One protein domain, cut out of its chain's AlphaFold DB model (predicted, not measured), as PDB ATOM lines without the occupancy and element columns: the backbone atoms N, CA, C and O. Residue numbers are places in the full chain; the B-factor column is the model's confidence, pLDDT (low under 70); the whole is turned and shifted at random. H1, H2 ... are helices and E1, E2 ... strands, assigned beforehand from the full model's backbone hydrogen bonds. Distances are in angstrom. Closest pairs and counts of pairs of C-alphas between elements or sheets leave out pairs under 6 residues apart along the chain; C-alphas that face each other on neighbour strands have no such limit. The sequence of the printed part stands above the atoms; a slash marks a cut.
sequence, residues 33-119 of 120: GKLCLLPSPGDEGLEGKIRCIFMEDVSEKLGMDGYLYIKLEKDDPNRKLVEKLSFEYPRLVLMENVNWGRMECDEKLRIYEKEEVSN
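Overview. This is residues 33 to 119 of the 120 residues of an uncharacterized protein of Clostridiaceae bacterium (UniProt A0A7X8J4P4). A small sheet of three short parallel strands has helices H1 and H3 over one face, and the long helix H4 leaves this body as an arm whose residues 108 to 119 stick out freely. The arm makes the length of the domain; the little helix H2 sits beyond the end of H1. The printed part has 87 residues, with four named helices and three named strands in the order E1 H1 H2 E2 H3 E3 H4, the sheet order E1 E2 E3, and the class mostly helix. The whole is only just loose, close to compact, with a radius of gyration of the C-alphas of 14.6 A and spans of 46 by 29 by 19 A.

Arrangement. Start at strand E1, residues 35 to 37, an edge strand parallel to the inner strand E2, residues 68 to 71, at 33 degrees; look for N 37 and O 69, 2.8 A apart, within hydrogen-bond range. Between them come H1, residues 46 to 55, and H2, residues 58 to 61, and these form with E1 and E2 a strand-helix-strand unit, two parallel neighbour strands with helices between, its crossover right-handed. H2 is not on the sheet, but only just, with 4 pairs of C-alphas within 10 A. H1 and H2 are close but not clearly touching, the closest C-alphas being those of Ile 53 and Ser 59, 7.6 A apart. Next, E2 is parallel to the edge strand E3, residues 92 to 95, at 29 degrees, with N 93 and O 68 at 2.8 A. H3, residues 79 to 88, lies between E2 and E3 in a second such unit, also right-handed. With H1 and H3 on one face, the sheet makes two layers, helices and strands. H3 runs along the strands over E3, at 14 degrees on the local plane, which only just rests on 6 C-alphas; its height over the sheet is 7.9 A. H1 and H3 only just touch, with 3 pairs of C-alphas within 8 A, the closest those of Glu 47 and Leu 81 at 7.5 A, at a shallow tilt of 21 degrees, the same way. H4, residues 97 to 118, only grazes the sheet with residues 97 to 103, and is apart from H1, H2 and H3. In H1 every O i to N i+4 pair is within hydrogen-bond range, in H3 4 of 6 and in H4 17 of 18, while H2 is too short for such a pair.

Along the chain. Find C-alpha 35 at (204.978, 156.245, 185.558), where E1 begins; it is 6.7 A long. H1 covers 14.2 A, H2 5.1 A, E2 10.1 A, H3 14.5 A and E3 9.6 A. H4 starts at C-alpha 97, (194.017, 166.696, 190.317), and runs 32.9 A to C-alpha 118 at (204.186, 158.454, 160.173).

Size, cuts and confidence. The two C-alphas farthest apart, those of Lys 80 and Asn 119, are 47.4 A from each other. Without residues 108 to 119, the body spans 32 by 30 by 19 A. The printed part has no cut, and no link is long. The mean pLDDT of the printed part is 70.3; look for values under 70 at residues 33, 42, 56 to 66 and 97 to 119.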
ATOM      1  N   GLY A  33     208.264 158.305 179.037       60.25
ATOM      2  CA  GLY A  33     206.979 157.995 179.648       60.25
ATOM      3  C   GLY A  33     207.053 158.267 181.145       60.25
ATOM      4  O   GLY A  33     208.073 157.995 181.776       60.25
ATOM      5  N   LYS A  34     205.988 158.829 181.704       70.25
ATOM      6  CA  LYS A  34     205.857 159.089 183.142       70.25
ATOM      7  C   LYS A  34     205.121 157.919 183.788       70.25
ATOM      8  O   LYS A  34     204.138 157.442 183.221       70.25
ATOM      9  N   LEU A  35     205.596 157.416 184.930       72.25
ATOM     10  CA  LEU A  35     204.978 156.245 185.558       72.25
ATOM     11  C   LEU A  35     203.831 156.703 186.437       72.25
ATOM     12  O   LEU A  35     204.046 157.299 187.482       72.25
ATOM     13  N   CYS A  36     202.615 156.440 185.980       71.62
ATOM     14  CA  CYS A  36     201.390 156.945 186.572       71.62
ATOM     15  C   CYS A  36     200.624 155.800 187.246       71.62
ATOM     16  O   CYS A  36     200.233 154.842 186.581       71.62
ATOM     17  N   LEU A  37     200.384 155.905 188.555       77.62
ATOM     18  CA  LEU A  37     199.555 154.971 189.314       77.62
ATOM     19  C   LEU A  37     198.265 155.670 189.762       77.62
ATOM     20  O   LEU A  37     198.306 156.716 190.413       77.62
ATOM     21  N   LEU A  38     197.122 155.069 189.435       75.94
ATOM     22  CA  LEU A  38     195.806 155.507 189.897       75.94
ATOM     23  C   LEU A  38     195.180 154.378 190.725       75.94
ATOM     24  O   LEU A  38     194.504 153.513 190.163       75.94
ATOM     25  N   PRO A  39     195.470 154.308 192.032       75.81
ATOM     26  CA  PRO A  39     194.852 153.318 192.897       75.81
ATOM     27  C   PRO A  39     193.387 153.662 193.170       75.81
ATOM     28  O   PRO A  39     192.983 154.825 193.134       75.81
ATOM     29  N   SER A  40     192.598 152.632 193.460       74.81
ATOM     30  CA  SER A  40     191.232 152.808 193.945       74.81
ATOM     31  C   SER A  40     191.241 153.310 195.395       74.81
ATOM     32  O   SER A  40     192.120 152.909 196.168       74.81
ATOM     33  N   PRO A  41     190.256 154.132 195.796       73.25
ATOM     34  CA  PRO A  41     190.155 154.608 197.168       73.25
ATOM     35  C   PRO A  41     190.018 153.435 198.143       73.25
ATOM     36  O   PRO A  41     189.180 152.553 197.952       73.25
ATOM     37  N   GLY A  42     190.864 153.414 199.177       67.75
ATOM     38  CA  GLY A  42     190.898 152.326 200.164       67.75
ATOM     39  C   GLY A  42     191.632 151.050 199.728       67.75
ATOM     40  O   GLY A  42     191.450 150.012 200.352       67.75
ATOM     41  N   ASP A  43     192.464 151.096 198.681       75.31
ATOM     42  CA  ASP A  43     193.341 149.975 198.307       75.31
ATOM     43  C   ASP A  43     194.379 149.680 199.410       75.31
ATOM     44  O   ASP A  43     195.397 150.365 199.524       75.31
ATOM     45  N   GLU A  44     194.125 148.645 200.215       74.81
ATOM     46  CA  GLU A  44     195.022 148.179 201.285       74.81
ATOM     47  C   GLU A  44     196.389 147.705 200.751       74.81
ATOM     48  O   GLU A  44     197.378 147.682 201.482       74.81
ATOM     49  N   GLY A  45     196.474 147.350 199.462       78.00
ATOM     50  CA  GLY A  45     197.696 146.865 198.818       78.00
ATOM     51  C   GLY A  45     198.590 147.961 198.233       78.00
ATOM     52  O   GLY A  45     199.606 147.639 197.606       78.00
ATOM     53  N   LEU A  46     198.236 149.241 198.390       81.25
ATOM     54  CA  LEU A  46     198.927 150.349 197.726       81.25
ATOM     55  C   LEU A  46     200.409 150.451 198.113       81.25
ATOM     56  O   LEU A  46     201.263 150.606 197.241       81.25
ATOM     57  N   GLU A  47     200.733 150.306 199.398       81.88
ATOM     58  CA  GLU A  47     202.122 150.332 199.878       81.88
ATOM     59  C   GLU A  47     202.965 149.228 199.234       81.88
ATOM     60  O   GLU A  47     204.064 149.488 198.739       81.88
ATOM     61  N   GLY A  48     202.427 148.005 199.178       81.50
ATOM     62  CA  GLY A  48     203.100 146.868 198.554       81.50
ATOM     63  C   GLY A  48     203.380 147.115 197.073       81.50
ATOM     64  O   GLY A  48     204.490 146.870 196.608       81.50
ATOM     65  N   LYS A  49     202.411 147.681 196.344       81.25
ATOM     66  CA  LYS A  49     202.573 148.034 194.924       81.25
ATOM     67  C   LYS A  49     203.667 149.081 194.719       81.25
ATOM     68  O   LYS A  49     204.537 148.884 193.874       81.25
ATOM     69  N   ILE A  50     203.657 150.160 195.505       82.25
ATOM     70  CA  ILE A  50     204.672 151.227 195.433       82.25
ATOM     71  C   ILE A  50     206.062 150.650 195.695       82.25
ATOM     72  O   ILE A  50     207.003 150.890 194.938       82.25
ATOM     73  N   ARG A  51     206.183 149.840 196.745       80.62
ATOM     74  CA  ARG A  51     207.452 149.242 197.141       80.62
ATOM     75  C   ARG A  51     207.978 148.253 196.104       80.62
ATOM     76  O   ARG A  51     209.171 148.281 195.822       80.62
ATOM     77  N   CYS A  52     207.120 147.435 195.493       79.25
ATOM     78  CA  CYS A  52     207.526 146.551 194.397       79.25
ATOM     79  C   CYS A  52     208.049 147.339 193.190       79.25
ATOM     80  O   CYS A  52     209.090 146.983 192.647       79.25
ATOM     81  N   ILE A  53     207.391 148.442 192.817       77.12
ATOM     82  CA  ILE A  53     207.823 149.294 191.696       77.12
ATOM     83  C   ILE A  53     209.233 149.851 191.927       77.12
ATOM     84  O   ILE A  53     210.056 149.845 191.009       77.12
ATOM     85  N   PHE A  54     209.523 150.304 193.150       75.88
ATOM     86  CA  PHE A  54     210.854 150.799 193.502       75.88
ATOM     87  C   PHE A  54     211.886 149.680 193.677       75.88
ATOM     88  O   PHE A  54     213.030 149.868 193.288       75.88
ATOM     89  N   MET A  55     211.514 148.517 194.223       76.31
ATOM     90  CA  MET A  55     212.440 147.385 194.383       76.31
ATOM     91  C   MET A  55     212.828 146.730 193.055       76.31
ATOM     92  O   MET A  55     213.932 146.212 192.928       76.31
ATOM     93  N   GLU A  56     211.927 146.708 192.075       69.81
ATOM     94  CA  GLU A  56     212.187 146.100 190.771       69.81
ATOM     95  C   GLU A  56     212.899 147.047 189.789       69.81
ATOM     96  O   GLU A  56     213.164 146.633 188.654       69.81
ATOM     97  N   ASP A  57     213.225 148.282 190.198       64.25
ATOM     98  CA  ASP A  57     213.774 149.351 189.346       64.25
ATOM     99  C   ASP A  57     212.969 149.523 188.047       64.25
ATOM    100  O   ASP A  57     213.508 149.719 186.952       64.25
ATOM    101  N   VAL A  58     211.639 149.418 188.159       61.72
ATOM    102  CA  VAL A  58     210.716 149.384 187.012       61.72
ATOM    103  C   VAL A  58     210.888 150.623 186.133       61.72
ATOM    104  O   VAL A  58     210.928 150.504 184.909       61.72
ATOM    105  N   SER A  59     211.071 151.800 186.740       57.75
ATOM    106  CA  SER A  59     211.265 153.048 185.995       57.75
ATOM    107  C   SER A  59     212.575 153.079 185.198       57.75
ATOM    108  O   SER A  59     212.581 153.593 184.080       57.75
ATOM    109  N   GLU A  60     213.665 152.493 185.707       57.84
ATOM    110  CA  GLU A  60     214.940 152.414 184.973       57.84
ATOM    111  C   GLU A  60     214.874 151.371 183.850       57.84
ATOM    112  O   GLU A  60     215.364 151.609 182.745       57.84
ATOM    113  N   LYS A  61     214.180 150.249 184.082       54.34
ATOM    114  CA  LYS A  61     213.981 149.189 183.078       54.34
ATOM    115  C   LYS A  61     213.030 149.583 181.950       54.34
ATOM    116  O   LYS A  61     213.175 149.097 180.829       54.34
ATOM    117  N   LEU A  62     212.057 150.450 182.223       57.16
ATOM    118  CA  LEU A  62     211.102 150.936 181.225       57.16
ATOM    119  C   LEU A  62     211.573 152.207 180.501       57.16
ATOM    120  O   LEU A  62     210.901 152.646 179.569       57.16
ATOM    121  N   GLY A  63     212.726 152.770 180.881       55.06
ATOM    122  CA  GLY A  63     213.255 154.002 180.293       55.06
ATOM    123  C   GLY A  63     212.438 155.244 180.607       55.06
ATOM    124  O   GLY A  63     212.404 156.178 179.815       55.06
ATOM    125  N   MET A  64     211.767 155.224 181.752       65.44
ATOM    126  CA  MET A  64     210.896 156.288 182.229       65.44
ATOM    127  C   MET A  64     211.723 157.360 182.935       65.44
ATOM    128  O   MET A  64     212.903 157.166 183.222       65.44
ATOM    129  N   ASP A  65     211.108 158.493 183.261       68.50
ATOM    130  CA  ASP A  65     211.779 159.616 183.937       68.50
ATOM    131  C   ASP A  65     212.290 159.298 185.358       68.50
ATOM    132  O   ASP A  65     212.898 160.149 186.006       68.50
ATOM    133  N   GLY A  66     212.080 158.072 185.842       67.69
ATOM    134  CA  GLY A  66     212.516 157.626 187.160       67.69
ATOM    135  C   GLY A  66     211.544 157.996 188.276       67.69
ATOM    136  O   GLY A  66     211.746 157.539 189.399       67.69
ATOM    137  N   TYR A  67     210.494 158.770 187.983       76.25
ATOM    138  CA  TYR A  67     209.523 159.237 188.968       76.25
ATOM    139  C   TYR A  67     208.243 158.405 188.920       76.25
ATOM    140  O   TYR A  67     207.764 158.013 187.855       76.25
ATOM    141  N   LEU A  68     207.683 158.137 190.099       80.19
ATOM    142  CA  LEU A  68     206.386 157.490 190.253       80.19
ATOM    143  C   LEU A  68     205.362 158.552 190.642       80.19
ATOM    144  O   LEU A  68     205.415 159.110 191.735       80.19
ATOM    145  N   TYR A  69     204.429 158.824 189.746       81.12
ATOM    146  CA  TYR A  69     203.356 159.786 189.931       81.12
ATOM    147  C   TYR A  69     202.102 159.065 190.398       81.12
ATOM    148  O   TYR A  69     201.596 158.179 189.711       81.12
ATOM    149  N   ILE A  70     201.574 159.460 191.553       82.69
ATOM    150  CA  ILE A  70     200.346 158.880 192.100       82.69
ATOM    151  C   ILE A  70     199.265 159.943 192.148       82.69
ATOM    152  O   ILE A  70     199.492 161.043 192.651       82.69
ATOM    153  N   LYS A  71     198.078 159.596 191.656       82.38
ATOM    154  CA  LYS A  71     196.869 160.399 191.833       82.38
ATOM    155  C   LYS A  71     195.950 159.706 192.827       82.38
ATOM    156  O   LYS A  71     195.599 158.550 192.636       82.38
ATOM    157  N   LEU A  72     195.551 160.436 193.860       80.81
ATOM    158  CA  LEU A  72     194.563 159.997 194.843       80.81
ATOM    159  C   LEU A  72     193.316 160.876 194.754       80.81
ATOM    160  O   LEU A  72     193.392 162.044 194.355       80.81
ATOM    161  N   GLU A  73     192.169 160.331 195.147       77.19
ATOM    162  CA  GLU A  73     190.972 161.142 195.360       77.19
ATOM    163  C   GLU A  73     191.120 162.035 196.603       77.19
ATOM    164  O   GLU A  73     191.911 161.760 197.507       77.19
ATOM    165  N   LYS A  74     190.370 163.148 196.643       70.38
ATOM    166  CA  LYS A  74     190.500 164.175 197.698       70.38
ATOM    167  C   LYS A  74     190.297 163.623 199.113       70.38
ATOM    168  O   LYS A  74     190.957 164.118 200.025       70.38
ATOM    169  N   ASP A  75     189.450 162.607 199.254       72.69
ATOM    170  CA  ASP A  75     189.057 162.000 200.530       72.69
ATOM    171  C   ASP A  75     189.605 160.570 200.702       72.69
ATOM    172  O   ASP A  75     189.096 159.794 201.511       72.69
ATOM    173  N   ASP A  76     190.646 160.204 199.948       77.38
ATOM    174  CA  ASP A  76     191.226 158.865 200.021       77.38
ATOM    175  C   ASP A  76     191.946 158.643 201.370       77.38
ATOM    176  O   ASP A  76     192.881 159.391 201.703       77.38
ATOM    177  N   PRO A  77     191.576 157.611 202.156       78.69
ATOM    178  CA  PRO A  77     192.255 157.286 203.413       78.69
ATOM    179  C   PRO A  77     193.744 156.964 203.217       78.69
ATOM    180  O   PRO A  77     194.549 157.176 204.131       78.69
ATOM    181  N   ASN A  78     194.138 156.528 202.017       80.94
ATOM    182  CA  ASN A  78     195.516 156.195 201.673       80.94
ATOM    183  C   ASN A  78     196.406 157.425 201.457       80.94
ATOM    184  O   ASN A  78     197.620 157.291 201.294       80.94
ATOM    185  N   ARG A  79     195.853 158.643 201.499       82.00
ATOM    186  CA  ARG A  79     196.636 159.870 201.329       82.00
ATOM    187  C   ARG A  79     197.762 160.002 202.347       82.00
ATOM    188  O   ARG A  79     198.892 160.286 201.965       82.00
ATOM    189  N   LYS A  80     197.482 159.722 203.622       83.00
ATOM    190  CA  LYS A  80     198.500 159.769 204.685       83.00
ATOM    191  C   LYS A  80     199.613 158.744 204.464       83.00
ATOM    192  O   LYS A  80     200.763 159.004 204.801       83.00
ATOM    193  N   LEU A  81     199.268 157.586 203.902       84.88
ATOM    194  CA  LEU A  81     200.217 156.526 203.576       84.88
ATOM    195  C   LEU A  81     201.149 156.964 202.441       84.88
ATOM    196  O   LEU A  81     202.363 156.858 202.576       84.88
ATOM    197  N   VAL A  82     200.598 157.517 201.358       82.81
ATOM    198  CA  VAL A  82     201.396 158.006 200.222       82.81
ATOM    199  C   VAL A  82     202.245 159.218 200.602       82.81
ATOM    200  O   VAL A  82     203.400 159.291 200.193       82.81
ATOM    201  N   GLU A  83     201.728 160.132 201.427       83.25
ATOM    202  CA  GLU A  83     202.513 161.244 201.979       83.25
ATOM    203  C   GLU A  83     203.663 160.746 202.862       83.25
ATOM    204  O   GLU A  83     204.751 161.302 202.809       83.25
ATOM    205  N   LYS A  84     203.476 159.674 203.641       85.56
ATOM    206  CA  LYS A  84     204.580 159.061 204.394       85.56
ATOM    207  C   LYS A  84     205.615 158.434 203.454       85.56
ATOM    208  O   LYS A  84     206.813 158.652 203.623       85.56
ATOM    209  N   LEU A  85     205.153 157.692 202.450       82.38
ATOM    210  CA  LEU A  85     206.017 157.035 201.468       82.38
ATOM    211  C   LEU A  85     206.774 158.038 200.589       82.38
ATOM    212  O   LEU A  85     207.858 157.708 200.120       82.38
ATOM    213  N   SER A  86     206.274 159.260 200.386       82.00
ATOM    214  CA  SER A  86     207.002 160.276 199.612       82.00
ATOM    215  C   SER A  86     208.233 160.813 200.346       82.00
ATOM    216  O   SER A  86     209.187 161.239 199.697       82.00
ATOM    217  N   PHE A  87     208.267 160.729 201.681       81.25
ATOM    218  CA  PHE A  87     209.484 160.998 202.455       81.25
ATOM    219  C   PHE A  87     210.503 159.859 202.356       81.25
ATOM    220  O   PHE A  87     211.705 160.114 202.376       81.25
ATOM    221  N   GLU A  88     210.038 158.611 202.258       82.75
ATOM    222  CA  GLU A  88     210.905 157.429 202.146       82.75
ATOM    223  C   GLU A  88     211.459 157.258 200.722       82.75
ATOM    224  O   GLU A  88     212.621 156.891 200.541       82.75
ATOM    225  N   TYR A  89     210.652 157.578 199.708       79.62
ATOM    226  CA  TYR A  89     210.995 157.463 198.295       79.62
ATOM    227  C   TYR A  89     210.943 158.848 197.632       79.62
ATOM    228  O   TYR A  89     209.889 159.254 197.150       79.62
ATOM    229  N   PRO A  90     212.072 159.574 197.508       75.00
ATOM    230  CA  PRO A  90     212.090 160.943 196.968       75.00
ATOM    231  C   PRO A  90     211.683 161.038 195.487       75.00
ATOM    232  O   PRO A  90     211.423 162.121 194.971       75.00
ATOM    233  N   ARG A  91     211.638 159.899 194.788       77.94
ATOM    234  CA  ARG A  91     211.162 159.772 193.405       77.94
ATOM    235  C   ARG A  91     209.634 159.596 193.317       77.94
ATOM    236  O   ARG A  91     209.094 159.538 192.215       77.94
ATOM    237  N   LEU A  92     208.931 159.492 194.447       82.38
ATOM    238  CA  LEU A  92     207.476 159.391 194.520       82.38
ATOM    239  C   LEU A  92     206.848 160.789 194.579       82.38
ATOM    240  O   LEU A  92     207.094 161.554 195.508       82.38
ATOM    241  N   VAL A  93     205.994 161.107 193.610       81.19
ATOM    242  CA  VAL A  93     205.329 162.408 193.494       81.19
ATOM    243  C   VAL A  93     203.822 162.223 193.621       81.19
ATOM    244  O   VAL A  93     203.174 161.622 192.761       81.19
ATOM    245  N   LEU A  94     203.244 162.782 194.683       81.44
ATOM    246  CA  LEU A  94     201.795 162.877 194.825       81.44
ATOM    247  C   LEU A  94     201.281 164.026 193.949       81.44
ATOM    248  O   LEU A  94     201.614 165.192 194.161       81.44
ATOM    249  N   MET A  95     200.478 163.692 192.944       77.00
ATOM    250  CA  MET A  95     199.911 164.647 191.999       77.00
ATOM    251  C   MET A  95     198.548 165.145 192.475       77.00
ATOM    252  O   MET A  95     197.630 164.367 192.735       77.00
ATOM    253  N   GLU A  96     198.383 166.465 192.496       72.62
ATOM    254  CA  GLU A  96     197.066 167.081 192.625       72.62
ATOM    255  C   GLU A  96     196.263 166.948 191.323       72.62
ATOM    256  O   GLU A  96     196.813 166.892 190.220       72.62
ATOM    257  N   ASN A  97     194.932 166.953 191.438       65.12
ATOM    258  CA  ASN A  97     194.017 166.696 190.317       65.12
ATOM    259  C   ASN A  97     194.224 167.667 189.128       65.12
ATOM    260  O   ASN A  97     194.088 167.279 187.970       65.12
ATOM    261  N   VAL A  98     194.622 168.911 189.413       60.91
ATOM    262  CA  VAL A  98     194.959 169.942 188.412       60.91
ATOM    263  C   VAL A  98     196.250 169.642 187.645       60.91
ATOM    264  O   VAL A  98     196.338 169.941 186.453       60.91
ATOM    265  N   ASN A  99     197.237 169.027 188.296       65.69
ATOM    266  CA  ASN A  99     198.522 168.698 187.678       65.69
ATOM    267  C   ASN A  99     198.415 167.434 186.816       65.69
ATOM    268  O   ASN A  99     199.026 167.362 185.751       65.69
ATOM    269  N   TRP A 100     197.558 166.491 187.215       66.12
ATOM    270  CA  TRP A 100     197.274 165.290 186.430       66.12
ATOM    271  C   TRP A 100     196.637 165.599 185.071       66.12
ATOM    272  O   TRP A 100     197.050 165.047 184.056       66.12
ATOM    273  N   GLY A 101     195.668 166.521 185.032       59.53
ATOM    274  CA  GLY A 101     195.012 166.911 183.779       59.53
ATOM    275  C   GLY A 101     195.978 167.526 182.760       59.53
ATOM    276  O   GLY A 101     195.843 167.296 181.563       59.53
ATOM    277  N   ARG A 102     197.009 168.249 183.223       60.53
ATOM    278  CA  ARG A 102     198.078 168.749 182.339       60.53
ATOM    279  C   ARG A 102     198.938 167.619 181.785       60.53
ATOM    280  O   ARG A 102     199.338 167.690 180.631       60.53
ATOM    281  N   MET A 103     199.194 166.593 182.592       61.28
ATOM    282  CA  MET A 103     199.986 165.429 182.202       61.28
ATOM    283  C   MET A 103     199.305 164.624 181.087       61.28
ATOM    284  O   MET A 103     199.963 164.238 180.126       61.28
ATOM    285  N   GLU A 104     197.984 164.446 181.176       58.66
ATOM    286  CA  GLU A 104     197.186 163.747 180.158       58.66
ATOM    287  C   GLU A 104     197.114 164.528 178.832       58.66
ATOM    288  O   GLU A 104     197.145 163.935 177.753       58.66
ATOM    289  N   CYS A 105     197.060 165.864 178.890       53.75
ATOM    290  CA  CYS A 105     197.114 166.711 177.694       53.75
ATOM    291  C   CYS A 105     198.477 166.647 176.990       53.75
ATOM    292  O   CYS A 105     198.523 166.573 175.764       53.75
ATOM    293  N   ASP A 106     199.569 166.644 177.757       56.06
ATOM    294  CA  ASP A 106     200.941 166.543 177.242       56.06
ATOM    295  C   ASP A 106     201.178 165.191 176.544       56.06
ATOM    296  O   ASP A 106     201.823 165.106 175.499       56.06
ATOM    297  N   GLU A 107     200.605 164.115 177.095       56.12
ATOM    298  CA  GLU A 107     200.682 162.777 176.508       56.12
ATOM    299  C   GLU A 107     199.841 162.655 175.229       56.12
ATOM    300  O   GLU A 107     200.323 162.106 174.238       56.12
ATOM    301  N   LYS A 108     198.638 163.245 175.190       55.28
ATOM    302  CA  LYS A 108     197.820 163.301 173.965       55.28
ATOM    303  C   LYS A 108     198.514 164.078 172.846       55.28
ATOM    304  O   LYS A 108     198.551 163.587 171.722       55.28
ATOM    305  N   LEU A 109     199.112 165.235 173.139       54.22
ATOM    306  CA  LEU A 109     199.857 166.037 172.155       54.22
ATOM    307  C   LEU A 109     201.024 165.259 171.527       54.22
ATOM    308  O   LEU A 109     201.194 165.293 170.309       54.22
ATOM    309  N   ARG A 110     201.765 164.481 172.327       54.59
ATOM    310  CA  ARG A 110     202.854 163.624 171.823       54.59
ATOM    311  C   ARG A 110     202.374 162.481 170.930       54.59
ATOM    312  O   ARG A 110     203.123 162.055 170.057       54.59
ATOM    313  N   ILE A 111     201.171 161.950 171.160       58.53
ATOM    314  CA  ILE A 111     200.589 160.906 170.301       58.53
ATOM    315  C   ILE A 111     200.214 161.505 168.940       58.53
ATOM    316  O   ILE A 111     200.568 160.922 167.916       58.53
ATOM    317  N   TYR A 112     199.608 162.697 168.924       54.22
ATOM    318  CA  TYR A 112     199.248 163.394 167.684       54.22
ATOM    319  C   TYR A 112     200.469 163.757 166.822       54.22
ATOM    320  O   TYR A 112     200.467 163.471 165.627       54.22
ATOM    321  N   GLU A 113     201.554 164.288 167.401       54.88
ATOM    322  CA  GLU A 113     202.784 164.583 166.636       54.88
ATOM    323  C   GLU A 113     203.423 163.321 166.025       54.88
ATOM    324  O   GLU A 113     204.035 163.371 164.957       54.88
ATOM    325  N   LYS A 114     203.278 162.166 166.683       50.19
ATOM    326  CA  LYS A 114     203.835 160.895 166.201       50.19
ATOM    327  C   LYS A 114     203.027 160.300 165.044       50.19
ATOM    328  O   LYS A 114     203.608 159.630 164.191       50.19
ATOM    329  N   GLU A 115     201.718 160.545 165.009       52.19
ATOM    330  CA  GLU A 115     200.841 160.130 163.908       52.19
ATOM    331  C   GLU A 115     201.043 160.984 162.648       52.19
ATOM    332  O   GLU A 115     201.000 160.442 161.543       52.19
ATOM    333  N   GLU A 116     201.350 162.279 162.784       49.69
ATOM    334  CA  GLU A 116     201.632 163.140 161.624       49.69
ATOM    335  C   GLU A 116     202.972 162.810 160.946       49.69
ATOM    336  O   GLU A 116     203.058 162.824 159.720       49.69
ATOM    337  N   VAL A 117     204.001 162.419 161.708       53.34
ATOM    338  CA  VAL A 117     205.314 162.025 161.153       53.34
ATOM    339  C   VAL A 117     205.283 160.646 160.469       53.34
ATOM    340  O   VAL A 117     206.131 160.360 159.632       53.34
ATOM    341  N   SER A 118     204.314 159.783 160.794       49.47
ATOM    342  CA  SER A 118     204.186 158.454 160.173       49.47
ATOM    343  C   SER A 118     203.369 158.450 158.872       49.47
ATOM    344  O   SER A 118     203.367 157.430 158.182       49.47
ATOM    345  N   ASN A 119     202.667 159.542 158.555       46.69
ATOM    346  CA  ASN A 119     201.780 159.660 157.391       46.69
ATOM    347  C   ASN A 119     202.259 160.688 156.341       46.69
ATOM    348  O   ASN A 119     201.523 160.950 155.388       46.69
TER     349      ASN A 119